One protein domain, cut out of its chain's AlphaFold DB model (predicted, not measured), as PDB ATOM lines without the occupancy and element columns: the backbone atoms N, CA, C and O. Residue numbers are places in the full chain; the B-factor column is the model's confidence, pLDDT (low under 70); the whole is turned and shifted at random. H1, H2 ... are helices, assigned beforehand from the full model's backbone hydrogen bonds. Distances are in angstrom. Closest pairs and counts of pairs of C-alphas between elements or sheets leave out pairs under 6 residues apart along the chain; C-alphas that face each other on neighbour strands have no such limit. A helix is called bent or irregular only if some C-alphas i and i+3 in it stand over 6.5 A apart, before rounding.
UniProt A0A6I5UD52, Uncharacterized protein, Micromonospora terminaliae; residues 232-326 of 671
ATOM      1  N   GLU A 232     169.042 222.381 198.600       86.06
ATOM      2  CA  GLU A 232     168.194 223.372 197.938       86.06
ATOM      3  C   GLU A 232     168.772 223.788 196.571       86.06
ATOM      4  O   GLU A 232     169.990 223.988 196.461       86.06
ATOM      5  N   PRO A 233     167.931 223.978 195.536       87.25
ATOM      6  CA  PRO A 233     168.381 224.343 194.190       87.25
ATOM      7  C   PRO A 233     169.301 225.571 194.143       87.25
ATOM      8  O   PRO A 233     170.264 225.597 193.375       87.25
ATOM      9  N   ASP A 234     169.062 226.565 195.001       86.38
ATOM     10  CA  ASP A 234     169.885 227.779 195.079       86.38
ATOM     11  C   ASP A 234     171.290 227.514 195.644       86.38
ATOM     12  O   ASP A 234     172.268 228.135 195.222       86.38
ATOM     13  N   GLU A 235     171.412 226.589 196.600       84.88
ATOM     14  CA  GLU A 235     172.702 226.157 197.155       84.88
ATOM     15  C   GLU A 235     173.481 225.341 196.119       84.88
ATOM     16  O   GLU A 235     174.680 225.562 195.939       84.88
ATOM     17  N   VAL A 236     172.789 224.465 195.378       87.25
ATOM     18  CA  VAL A 236     173.361 223.758 194.223       87.25
ATOM     19  C   VAL A 236     173.873 224.764 193.192       87.25
ATOM     20  O   VAL A 236     175.025 224.675 192.773       87.25
ATOM     21  N   GLY A 237     173.064 225.761 192.830       87.38
ATOM     22  CA  GLY A 237     173.446 226.806 191.882       87.38
ATOM     23  C   GLY A 237     174.693 227.578 192.311       87.38
ATOM     24  O   GLY A 237     175.618 227.752 191.517       87.38
ATOM     25  N   ARG A 238     174.757 227.981 193.588       86.94
ATOM     26  CA  ARG A 238     175.940 228.638 194.163       86.94
ATOM     27  C   ARG A 238     177.171 227.744 194.115       86.94
ATOM     28  O   ARG A 238     178.215 228.198 193.665       86.94
ATOM     29  N   TYR A 239     177.052 226.478 194.509       84.88
ATOM     30  CA  TYR A 239     178.164 225.529 194.472       84.88
ATOM     31  C   TYR A 239     178.696 225.283 193.052       84.88
ATOM     32  O   TYR A 239     179.913 225.210 192.850       84.88
ATOM     33  N   LEU A 240     177.801 225.144 192.070       86.94
ATOM     34  CA  LEU A 240     178.180 224.878 190.683       86.94
ATOM     35  C   LEU A 240     178.859 226.077 190.021       86.94
ATOM     36  O   LEU A 240     179.704 225.855 189.168       86.94
ATOM     37  N   LEU A 241     178.523 227.313 190.409       87.44
ATOM     38  CA  LEU A 241     179.144 228.541 189.881       87.44
ATOM     39  C   LEU A 241     180.370 229.011 190.670       87.44
ATOM     40  O   LEU A 241     181.075 229.920 190.223       87.44
ATOM     41  N   ASP A 242     180.604 228.429 191.843       82.62
ATOM     42  CA  ASP A 242     181.753 228.745 192.682       82.62
ATOM     43  C   ASP A 242     183.063 228.387 191.964       82.62
ATOM     44  O   ASP A 242     183.190 227.291 191.426       82.62
ATOM     45  N   ASP A 243     184.027 229.304 191.951       71.25
ATOM     46  CA  ASP A 243     185.355 229.139 191.324       71.25
ATOM     47  C   ASP A 243     185.365 228.726 189.827       71.25
ATOM     48  O   ASP A 243     186.394 228.321 189.284       71.25
ATOM     49  N   VAL A 244     184.234 228.866 189.118       75.38
ATOM     50  CA  VAL A 244     184.146 228.566 187.679       75.38
ATOM     51  C   VAL A 244     184.805 229.668 186.852       75.38
ATOM     52  O   VAL A 244     184.483 230.857 186.978       75.38
ATOM     53  N   GLN A 245     185.679 229.260 185.931       67.56
ATOM     54  CA  GLN A 245     186.362 230.152 184.993       67.56
ATOM     55  C   GLN A 245     185.381 230.873 184.052       67.56
ATOM     56  O   GLN A 245     184.380 230.320 183.589       67.56
ATOM     57  N   SER A 246     185.693 232.125 183.714       63.41
ATOM     58  CA  SER A 246     184.801 233.039 182.980       63.41
ATOM     59  C   SER A 246     184.352 232.532 181.602       63.41
ATOM     60  O   SER A 246     183.234 232.829 181.187       63.41
ATOM     61  N   SER A 247     185.173 231.739 180.907       67.31
ATOM     62  CA  SER A 247     184.867 231.189 179.576       67.31
ATOM     63  C   SER A 247     183.802 230.085 179.575       67.31
ATOM     64  O   SER A 247     183.151 229.867 178.557       67.31
ATOM     65  N   GLU A 248     183.623 229.383 180.695       72.19
ATOM     66  CA  GLU A 248     182.676 228.260 180.847       72.19
ATOM     67  C   GLU A 248     181.439 228.657 181.658       72.19
ATOM     68  O   GLU A 248     180.418 227.965 181.641       72.19
ATOM     69  N   ARG A 249     181.510 229.816 182.321       82.00
ATOM     70  CA  ARG A 249     180.475 230.347 183.202       82.00
ATOM     71  C   ARG A 249     179.105 230.434 182.531       82.00
ATOM     72  O   ARG A 249     178.129 230.028 183.144       82.00
ATOM     73  N   ALA A 250     179.033 230.855 181.268       85.50
ATOM     74  CA  ALA A 250     177.767 230.954 180.536       85.50
ATOM     75  C   ALA A 250     177.043 229.597 180.396       85.50
ATOM     76  O   ALA A 250     175.827 229.518 180.538       85.50
ATOM     77  N   GLN A 251     177.791 228.511 180.170       87.00
ATOM     78  CA  GLN A 251     177.214 227.167 180.038       87.00
ATOM     79  C   GLN A 251     176.721 226.640 181.391       87.00
ATOM     80  O   GLN A 251     175.669 226.007 181.475       87.00
ATOM     81  N   TRP A 252     177.461 226.928 182.463       90.31
ATOM     82  CA  TRP A 252     177.032 226.621 183.826       90.31
ATOM     83  C   TRP A 252     175.825 227.452 184.261       90.31
ATOM     84  O   TRP A 252     174.930 226.915 184.906       90.31
ATOM     85  N   GLU A 253     175.748 228.723 183.872       91.12
ATOM     86  CA  GLU A 253     174.594 229.588 184.133       91.12
ATOM     87  C   GLU A 253     173.309 229.034 183.507       91.12
ATOM     88  O   GLU A 253     172.252 229.124 184.128       91.12
ATOM     89  N   ASP A 254     173.378 228.403 182.332       90.56
ATOM     90  CA  ASP A 254     172.223 227.734 181.722       90.56
ATOM     91  C   ASP A 254     171.762 226.510 182.529       90.56
ATOM     92  O   ASP A 254     170.560 226.331 182.756       90.56
ATOM     93  N   VAL A 255     172.702 225.690 183.014       91.19
ATOM     94  CA  VAL A 255     172.398 224.546 183.891       91.19
ATOM     95  C   VAL A 255     171.801 225.027 185.211       91.19
ATOM     96  O   VAL A 255     170.758 224.527 185.628       91.19
ATOM     97  N   VAL A 256     172.411 226.032 185.843       92.00
ATOM     98  CA  VAL A 256     171.921 226.609 187.100       92.00
ATOM     99  C   VAL A 256     170.542 227.222 186.917       92.00
ATOM    100  O   VAL A 256     169.668 226.961 187.736       92.00
ATOM    101  N   ARG A 257     170.293 227.946 185.818       92.44
ATOM    102  CA  ARG A 257     168.965 228.489 185.510       92.44
ATOM    103  C   ARG A 257     167.923 227.382 185.425       92.44
ATOM    104  O   ARG A 257     166.810 227.578 185.901       92.44
ATOM    105  N   ARG A 258     168.252 226.220 184.850       90.62
ATOM    106  CA  ARG A 258     167.329 225.075 184.812       90.62
ATOM    107  C   ARG A 258     167.079 224.480 186.197       90.62
ATOM    108  O   ARG A 258     165.935 224.170 186.500       90.62
ATOM    109  N   VAL A 259     168.125 224.344 187.011       91.00
ATOM    110  CA  VAL A 259     168.031 223.815 188.380       91.00
ATOM    111  C   VAL A 259     167.174 224.722 189.267       91.00
ATOM    112  O   VAL A 259     166.311 224.226 189.979       91.00
ATOM    113  N   THR A 260     167.363 226.042 189.199       91.69
ATOM    114  CA  THR A 260     166.654 226.998 190.066       91.69
ATOM    115  C   THR A 260     165.250 227.356 189.577       91.69
ATOM    116  O   THR A 260     164.393 227.681 190.392       91.69
ATOM    117  N   SER A 261     164.980 227.296 188.265       91.12
ATOM    118  CA  SER A 261     163.647 227.620 187.716       91.12
ATOM    119  C   SER A 261     162.622 226.496 187.853       91.12
ATOM    120  O   SER A 261     161.424 226.777 187.871       91.12
ATOM    121  N   ASP A 262     163.069 225.243 187.933       89.44
ATOM    122  CA  ASP A 262     162.208 224.063 187.986       89.44
ATOM    123  C   ASP A 262     162.798 223.032 188.957       89.44
ATOM    124  O   ASP A 262     163.622 222.187 188.583       89.44
ATOM    125  N   ALA A 263     162.377 223.128 190.223       85.62
ATOM    126  CA  ALA A 263     162.877 222.297 191.317       85.62
ATOM    127  C   ALA A 263     162.595 220.797 191.111       85.62
ATOM    128  O   ALA A 263     163.380 219.967 191.575       85.62
ATOM    129  N   ASP A 264     161.538 220.460 190.364       87.50
ATOM    130  CA  ASP A 264     161.133 219.086 190.049       87.50
ATOM    131  C   ASP A 264     161.754 218.569 188.741       87.50
ATOM    132  O   ASP A 264     161.565 217.405 188.369       87.50
ATOM    133  N   SER A 265     162.526 219.402 188.035       90.94
ATOM    134  CA  SER A 265     163.227 218.965 186.831       90.94
ATOM    135  C   SER A 265     164.174 217.793 187.139       90.94
ATOM    136  O   SER A 265     164.819 217.770 188.193       90.94
ATOM    137  N   PRO A 266     164.349 216.838 186.204       91.69
ATOM    138  CA  PRO A 266     165.262 215.706 186.378       91.69
ATOM    139  C   PRO A 266     166.666 216.096 186.857       91.69
ATOM    140  O   PRO A 266     167.246 215.416 187.704       91.69
ATOM    141  N   VAL A 267     167.197 217.209 186.334       92.12
ATOM    142  CA  VAL A 267     168.524 217.729 186.682       92.12
ATOM    143  C   VAL A 267     168.558 218.329 188.086       92.12
ATOM    144  O   VAL A 267     169.502 218.054 188.820       92.12
ATOM    145  N   SER A 268     167.522 219.066 188.499       91.62
ATOM    146  CA  SER A 268     167.408 219.589 189.866       91.62
ATOM    147  C   SER A 268     167.338 218.446 190.880       91.62
ATOM    148  O   SER A 268     168.143 218.383 191.811       91.62
ATOM    149  N   VAL A 269     166.459 217.467 190.640       90.44
ATOM    150  CA  VAL A 269     166.294 216.306 191.524       90.44
ATOM    151  C   VAL A 269     167.594 215.512 191.642       90.44
ATOM    152  O   VAL A 269     168.003 215.186 192.755       90.44
ATOM    153  N   ALA A 270     168.284 215.237 190.530       90.19
ATOM    154  CA  ALA A 270     169.557 214.518 190.561       90.19
ATOM    155  C   ALA A 270     170.655 215.303 191.306       90.19
ATOM    156  O   ALA A 270     171.364 214.737 192.142       90.19
ATOM    157  N   LEU A 271     170.797 216.605 191.032       90.81
ATOM    158  CA  LEU A 271     171.851 217.444 191.614       90.81
ATOM    159  C   LEU A 271     171.573 217.859 193.068       90.81
ATOM    160  O   LEU A 271     172.513 218.219 193.776       90.81
ATOM    161  N   SER A 272     170.345 217.693 193.566       88.25
ATOM    162  CA  SER A 272     170.021 217.849 194.994       88.25
ATOM    163  C   SER A 272     170.830 216.910 195.908       88.25
ATOM    164  O   SER A 272     170.953 217.149 197.112       88.25
ATOM    165  N   SER A 273     171.418 215.837 195.357       84.44
ATOM    166  CA  SER A 273     172.405 215.019 196.061       84.44
ATOM    167  C   SER A 273     173.786 215.692 196.047       84.44
ATOM    168  O   SER A 273     174.343 215.920 194.967       84.44
ATOM    169  N   PRO A 274     174.434 215.880 197.217       81.56
ATOM    170  CA  PRO A 274     175.781 216.444 197.285       81.56
ATOM    171  C   PRO A 274     176.812 215.696 196.431       81.56
ATOM    172  O   PRO A 274     177.708 216.302 195.849       81.56
ATOM    173  N   LEU A 275     176.682 214.367 196.332       78.81
ATOM    174  CA  LEU A 275     177.575 213.545 195.517       78.81
ATOM    175  C   LEU A 275     177.421 213.849 194.024       78.81
ATOM    176  O   LEU A 275     178.422 213.894 193.315       78.81
ATOM    177  N   MET A 276     176.187 214.021 193.550       86.69
ATOM    178  CA  MET A 276     175.902 214.259 192.135       86.69
ATOM    179  C   MET A 276     176.332 215.660 191.718       86.69
ATOM    180  O   MET A 276     176.981 215.802 190.687       86.69
ATOM    181  N   SER A 277     176.082 216.667 192.558       86.94
ATOM    182  CA  SER A 277     176.616 218.018 192.350       86.94
ATOM    183  C   SER A 277     178.146 218.035 192.307       86.94
ATOM    184  O   SER A 277     178.733 218.603 191.387       86.94
ATOM    185  N   TRP A 278     178.807 217.336 193.236       82.44
ATOM    186  CA  TRP A 278     180.262 217.184 193.206       82.44
ATOM    187  C   TRP A 278     180.760 216.470 191.940       82.44
ATOM    188  O   TRP A 278     181.744 216.900 191.334       82.44
ATOM    189  N   LEU A 279     180.101 215.381 191.531       82.00
ATOM    190  CA  LEU A 279     180.446 214.647 190.312       82.00
ATOM    191  C   LEU A 279     180.296 215.524 189.074       82.00
ATOM    192  O   LEU A 279     181.197 215.527 188.242       82.00
ATOM    193  N   ALA A 280     179.203 216.280 188.971       88.38
ATOM    194  CA  ALA A 280     178.979 217.214 187.878       88.38
ATOM    195  C   ALA A 280     180.125 218.228 187.796       88.38
ATOM    196  O   ALA A 280     180.782 218.317 186.761       88.38
ATOM    197  N   LYS A 281     180.443 218.905 188.904       83.88
ATOM    198  CA  LYS A 281     181.553 219.865 188.941       83.88
ATOM    199  C   LYS A 281     182.889 219.208 188.580       83.88
ATOM    200  O   LYS A 281     183.599 219.690 187.713       83.88
ATOM    201  N   SER A 282     183.189 218.036 189.139       77.81
ATOM    202  CA  SER A 282     184.455 217.328 188.878       77.81
ATOM    203  C   SER A 282     184.612 216.815 187.442       77.81
ATOM    204  O   SER A 282     185.735 216.609 186.988       77.81
ATOM    205  N   ILE A 283     183.509 216.525 186.747       80.88
ATOM    206  CA  ILE A 283     183.522 216.011 185.369       80.88
ATOM    207  C   ILE A 283     183.605 217.161 184.359       80.88
ATOM    208  O   ILE A 283     184.330 217.039 183.370       80.88
ATOM    209  N   TYR A 284     182.860 218.243 184.598       83.94
ATOM    210  CA  TYR A 284     182.686 219.338 183.639       83.94
ATOM    211  C   TYR A 284     183.556 220.573 183.933       83.94
ATOM    212  O   TYR A 284     183.737 221.386 183.036       83.94
ATOM    213  N   ASP A 285     184.133 220.695 185.131       78.69
ATOM    214  CA  ASP A 285     185.082 221.752 185.524       78.69
ATOM    215  C   ASP A 285     186.370 221.140 186.131       78.69
ATOM    216  O   ASP A 285     186.623 221.231 187.336       78.69
ATOM    217  N   PRO A 286     187.181 220.417 185.327       72.81
ATOM    218  CA  PRO A 286     188.421 219.812 185.805       72.81
ATOM    219  C   PRO A 286     189.526 220.860 186.015       72.81
ATOM    220  O   PRO A 286     189.464 221.984 185.515       72.81
ATOM    221  N   SER A 287     190.603 220.478 186.711       66.94
ATOM    222  CA  SER A 287     191.713 221.398 186.992       66.94
ATOM    223  C   SER A 287     192.367 221.941 185.709       66.94
ATOM    224  O   SER A 287     192.380 221.288 184.665       66.94
ATOM    225  N   GLU A 288     192.987 223.124 185.778       65.88
ATOM    226  CA  GLU A 288     193.655 223.760 184.626       65.88
ATOM    227  C   GLU A 288     194.701 222.840 183.961       65.88
ATOM    228  O   GLU A 288     194.791 222.735 182.736       65.88
ATOM    229  N   ALA A 289     195.436 222.078 184.775       62.56
ATOM    230  CA  ALA A 289     196.406 221.098 184.305       62.56
ATOM    231  C   ALA A 289     195.771 219.911 183.553       62.56
ATOM    232  O   ALA A 289     196.460 219.252 182.771       62.56
ATOM    233  N   GLU A 290     194.500 219.597 183.806       63.97
ATOM    234  CA  GLU A 290     193.739 218.545 183.126       63.97
ATOM    235  C   GLU A 290     193.064 219.065 181.856       63.97
ATOM    236  O   GLU A 290     193.144 218.382 180.831       63.97
ATOM    237  N   ARG A 291     192.514 220.290 181.890       67.19
ATOM    238  CA  ARG A 291     191.957 220.988 180.715       67.19
ATOM    239  C   ARG A 291     192.967 221.101 179.578       67.19
ATOM    240  O   ARG A 291     192.682 220.727 178.445       67.19
ATOM    241  N   ASN A 292     194.195 221.520 179.883       64.56
ATOM    242  CA  ASN A 292     195.235 221.725 178.867       64.56
ATOM    243  C   ASN A 292     195.679 220.440 178.147       64.56
ATOM    244  O   ASN A 292     196.371 220.508 177.133       64.56
ATOM    245  N   ARG A 293     195.319 219.255 178.658       61.47
ATOM    246  CA  ARG A 293     195.712 217.978 178.047       61.47
ATOM    247  C   ARG A 293     194.678 217.437 177.071       61.47
ATOM    248  O   ARG A 293     195.039 216.574 176.271       61.47
ATOM    249  N   ALA A 294     193.413 217.853 177.158       58.22
ATOM    250  CA  ALA A 294     192.375 217.318 176.289       58.22
ATOM    251  C   ALA A 294     191.046 218.089 176.358       58.22
ATOM    252  O   ALA A 294     190.740 218.658 177.400       58.22
ATOM    253  N   PRO A 295     190.188 217.964 175.328       67.56
ATOM    254  CA  PRO A 295     188.812 218.438 175.400       67.56
ATOM    255  C   PRO A 295     188.059 217.742 176.540       67.56
ATOM    256  O   PRO A 295     188.072 216.502 176.641       67.56
ATOM    257  N   HIS A 296     187.411 218.531 177.388       72.62
ATOM    258  CA  HIS A 296     186.463 218.086 178.406       72.62
ATOM    259  C   HIS A 296     185.017 218.280 177.917       72.62
ATOM    260  O   HIS A 296     184.774 219.098 177.027       72.62
ATOM    261  N   PRO A 297     184.070 217.465 178.415       79.69
ATOM    262  CA  PRO A 297     182.670 217.550 178.009       79.69
ATOM    263  C   PRO A 297     182.020 218.854 178.495       79.69
ATOM    264  O   PRO A 297     182.482 219.466 179.457       79.69
ATOM    265  N   SER A 298     180.936 219.269 177.835       85.56
ATOM    266  CA  SER A 298     180.205 220.492 178.196       85.56
ATOM    267  C   SER A 298     179.145 220.197 179.264       85.56
ATOM    268  O   SER A 298     178.411 219.218 179.118       85.56
ATOM    269  N   PRO A 299     178.970 221.053 180.291       87.94
ATOM    270  CA  PRO A 299     177.925 220.876 181.303       87.94
ATOM    271  C   PRO A 299     176.500 220.922 180.722       87.94
ATOM    272  O   PRO A 299     175.584 220.357 181.320       87.94
ATOM    273  N   ILE A 300     176.307 221.490 179.521       88.19
ATOM    274  CA  ILE A 300     175.025 221.456 178.789       88.19
ATOM    275  C   ILE A 300     174.586 220.014 178.488       88.19
ATOM    276  O   ILE A 300     173.395 219.756 178.311       88.19
ATOM    277  N   GLU A 301     175.506 219.043 178.494       88.88
ATOM    278  CA  GLU A 301     175.164 217.624 178.366       88.88
ATOM    279  C   GLU A 301     174.135 217.163 179.411       88.88
ATOM    280  O   GLU A 301     173.301 216.318 179.096       88.88
ATOM    281  N   LEU A 302     174.122 217.758 180.610       89.31
ATOM    282  CA  LEU A 302     173.140 217.461 181.663       89.31
ATOM    283  C   LEU A 302     171.703 217.861 181.302       89.31
ATOM    284  O   LEU A 302     170.763 217.414 181.954       89.31
ATOM    285  N   LEU A 303     171.530 218.698 180.278       89.94
ATOM    286  CA  LEU A 303     170.235 219.184 179.801       89.94
ATOM    287  C   LEU A 303     169.729 218.425 178.568       89.94
ATOM    288  O   LEU A 303     168.693 218.785 178.004       89.94
ATOM    289  N   ARG A 304     170.456 217.401 178.104       88.88
ATOM    290  CA  ARG A 304     170.073 216.650 176.906       88.88
ATOM    291  C   ARG A 304     168.811 215.817 177.135       88.88
ATOM    292  O   ARG A 304     168.583 215.270 178.210       88.88
ATOM    293  N   ALA A 305     168.027 215.652 176.072       79.75
ATOM    294  CA  ALA A 305     166.765 214.914 176.111       79.75
ATOM    295  C   ALA A 305     166.926 213.406 176.401       79.75
ATOM    296  O   ALA A 305     166.002 212.789 176.925       79.75
ATOM    297  N   ASP A 306     168.082 212.808 176.088       82.56
ATOM    298  CA  ASP A 306     168.394 211.408 176.412       82.56
ATOM    299  C   ASP A 306     168.645 211.176 177.912       82.56
ATOM    300  O   ASP A 306     168.523 210.047 178.383       82.56
ATOM    301  N   LEU A 307     168.904 212.241 178.678       84.56
ATOM    302  CA  LEU A 307     168.974 212.240 180.140       84.56
ATOM    303  C   LEU A 307     167.667 212.765 180.763       84.56
ATOM    304  O   LEU A 307     167.669 213.565 181.694       84.56
ATOM    305  N   GLY A 308     166.527 212.314 180.236       83.25
ATOM    306  CA  GLY A 308     165.197 212.811 180.606       83.25
ATOM    307  C   GLY A 308     164.685 212.416 181.999       83.25
ATOM    308  O   GLY A 308     163.576 212.807 182.353       83.25
ATOM    309  N   THR A 309     165.445 211.651 182.790       90.56
ATOM    310  CA  THR A 309     165.086 211.277 184.170       90.56
ATOM    311  C   THR A 309     166.242 211.528 185.130       90.56
ATOM    312  O   THR A 309     167.411 211.512 184.732       90.56
ATOM    313  N   SER A 310     165.929 211.750 186.409       90.19
ATOM    314  CA  SER A 310     166.956 211.955 187.433       90.19
ATOM    315  C   SER A 310     167.850 210.721 187.554       90.19
ATOM    316  O   SER A 310     169.066 210.854 187.645       90.19
ATOM    317  N   GLU A 311     167.294 209.512 187.438       87.81
ATOM    318  CA  GLU A 311     168.073 208.273 187.464       87.81
ATOM    319  C   GLU A 311     169.064 208.168 186.303       87.81
ATOM    320  O   GLU A 311     170.176 207.680 186.512       87.81
ATOM    321  N   ALA A 312     168.694 208.628 185.102       88.12
ATOM    322  CA  ALA A 312     169.582 208.629 183.942       88.12
ATOM    323  C   ALA A 312     170.747 209.610 184.138       88.12
ATOM    324  O   ALA A 312     171.894 209.268 183.842       88.12
ATOM    325  N   ILE A 313     170.479 210.793 184.701       90.62
ATOM    326  CA  ILE A 313     171.510 211.781 185.054       90.62
ATOM    327  C   ILE A 313     172.438 211.228 186.141       90.62
ATOM    328  O   ILE A 313     173.661 211.281 185.998       90.62
ATOM    329  N   GLU A 314     171.879 210.643 187.203       88.94
ATOM    330  CA  GLU A 314     172.653 210.003 188.268       88.94
ATOM    331  C   GLU A 314     173.532 208.869 187.722       88.94
ATOM    332  O   GLU A 314     174.705 208.751 188.080       88.94
ATOM    333  N   GLU A 315     172.986 208.025 186.843       86.62
ATOM    334  CA  GLU A 315     173.740 206.949 186.209       86.62
ATOM    335  C   GLU A 315     174.855 207.496 185.315       86.62
ATOM    336  O   GLU A 315     175.981 206.989 185.399       86.62
ATOM    337  N   HIS A 316     174.573 208.533 184.516       87.88
ATOM    338  CA  HIS A 316     175.540 209.230 183.661       87.88
ATOM    339  C   HIS A 316     176.726 209.749 184.474       87.88
ATOM    340  O   HIS A 316     177.862 209.336 184.217       87.88
ATOM    341  N   LEU A 317     176.448 210.546 185.512       88.50
ATOM    342  CA  LEU A 317     177.441 211.128 186.417       88.50
ATOM    343  C   LEU A 317     178.245 210.057 187.162       88.50
ATOM    344  O   LEU A 317     179.474 210.129 187.213       88.50
ATOM    345  N   LEU A 318     177.588 209.017 187.687       86.50
ATOM    346  CA  LEU A 318     178.280 207.918 188.366       86.50
ATOM    347  C   LEU A 318     179.253 207.192 187.436       86.50
ATOM    348  O   LEU A 318     180.340 206.826 187.876       86.50
ATOM    349  N   GLY A 319     178.918 206.999 186.158       82.69
ATOM    350  CA  GLY A 319     179.866 206.406 185.207       82.69
ATOM    351  C   GLY A 319     181.077 207.289 184.913       82.69
ATOM    352  O   GLY A 319     182.131 206.761 184.569       82.69
ATOM    353  N   GLY A 320     180.963 208.603 185.111       84.81
ATOM    354  CA  GLY A 320     182.091 209.530 185.064       84.81
ATOM    355  C   GLY A 320     182.999 209.485 186.300       84.81
ATOM    356  O   GLY A 320     184.128 209.961 186.219       84.81
ATOM    357  N   LEU A 321     182.582 208.859 187.414       85.06
ATOM    358  CA  LEU A 321     183.354 208.830 188.671       85.06
ATOM    359  C   LEU A 321     184.764 208.249 188.497       85.06
ATOM    360  O   LEU A 321     185.723 208.735 189.086       85.06
ATOM    361  N   VAL A 322     184.921 207.186 187.702       87.56
ATOM    362  CA  VAL A 322     186.253 206.593 187.484       87.56
ATOM    363  C   VAL A 322     187.167 207.591 186.769       87.56
ATOM    364  O   VAL A 322     188.350 207.685 187.093       87.56
ATOM    365  N   ARG A 323     186.603 208.385 185.855       84.50
ATOM    366  CA  ARG A 323     187.319 209.388 185.063       84.50
ATOM    367  C   ARG A 323     187.678 210.637 185.853       84.50
ATOM    368  O   ARG A 323     188.696 211.243 185.549       84.50
ATOM    369  N   SER A 324     186.892 210.989 186.870       77.56
ATOM    370  CA  SER A 324     187.236 212.087 187.782       77.56
ATOM    371  C   SER A 324     188.301 211.694 188.810       77.56
ATOM    372  O   SER A 324     189.016 212.548 189.322       77.56
ATOM    373  N   VAL A 325     188.442 210.399 189.121       81.12
ATOM    374  CA  VAL A 325     189.439 209.905 190.089       81.12
ATOM    375  C   VAL A 325     190.791 209.603 189.440       81.12
ATOM    376  O   VAL A 325     191.832 209.832 190.060       81.12
ATOM    377  N   PHE A 326     190.797 209.038 188.229       83.50
ATOM    378  CA  PHE A 326     192.015 208.593 187.552       83.50
ATOM    379  C   PHE A 326     192.356 209.493 186.358       83.50
ATOM    380  O   PHE A 326     191.495 209.732 185.514       83.50
TER     381      PHE A 326
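This is residues 232 to 326 of the 671 residues of an uncharacterized protein of Micromonospora terminaliae (UniProt A0A6I5UD52). Picture three loose layers of helices: the longest helix, H7, covers one side, H3, H4 and H6 make the middle, and the hairpin of H1 and H2 packs on the other side. Residues 289 to 295, of which 289 to 291 belong to H5, stick out at one end of the longest axis. The printed part has 95 residues with seven named helices, H1 to H7 in order along the chain, and no named strand; the class is all helix. The whole is compact, with a radius of gyration of the C-alphas of 12.4 A and spans of 36 by 26 by 22 A.

Start at H7, residues 310 to 325, which has a kink of 31 degrees near residue 319 and is only just irregular, with C-alphas 319 and 322 at 6.8 A. H7 touches H4, residues 274 to 284, at a steep tilt of 62 degrees, the same way; their closest C-alphas, of Ile 283 and Ser 324, are 5.9 A apart. With residues 310 to 314 alone H7 touches H3, residues 266 to 271, at a steep tilt of 40 degrees; look at the closest C-alphas, of Pro 266 and Ser 310, 4.2 A apart. From H4 go on to H1, residues 233 to 241: they touch at a shallow tilt of 32 degrees, with the C-alphas of Leu 240 and Lys 281 closest at 6.3 A. H1 and H2, residues 249 to 261, form a helical hairpin, opposite ways at a shallow tilt of 6 degrees; the closest C-alphas, of Gly 237 and Val 256, are 5.0 A apart. The packing is part aligned, part crossed: two of these four pairs are at a shallow tilt. H2 touches H3 only at the corner, the C-alphas of Val 259 and Ser 268 being closest at 4.5 A. With residues 251 to 255 alone H2 touches H6, residues 299 to 303; Gln 251 and Ile 300 have the closest C-alphas, at 6.2 A. H5, residues 288 to 291, touches no helix. In H1, H2, H3 and H4 every O i to N i+4 pair is within hydrogen-bond range; H7 has 10 of 12, H6 has 0 of 1 but 2 of 2 O i to N i+3 pairs, and H5 is too short for an O i to N i+4 pair.

Find C-alpha 310 at (166.956, 211.955, 187.433); from there H7 runs 22.7 A to C-alpha 325 at (189.439, 209.905, 190.089). H1 begins at C-alpha 233, (168.381, 224.343, 194.190), and is 12.3 A long. H2 measures 17.6 A, H4 15.6 A, H3 8.6 A, H6 8.0 A and H5 5.1 A.

The C-alphas farthest apart, of Asp 264 and Arg 293, are 36.6 A apart. The printed part has no cut and no long link. Look for pLDDT under 70 at residues 245 to 247 and 287 to 295; the mean of the printed part is 83.2.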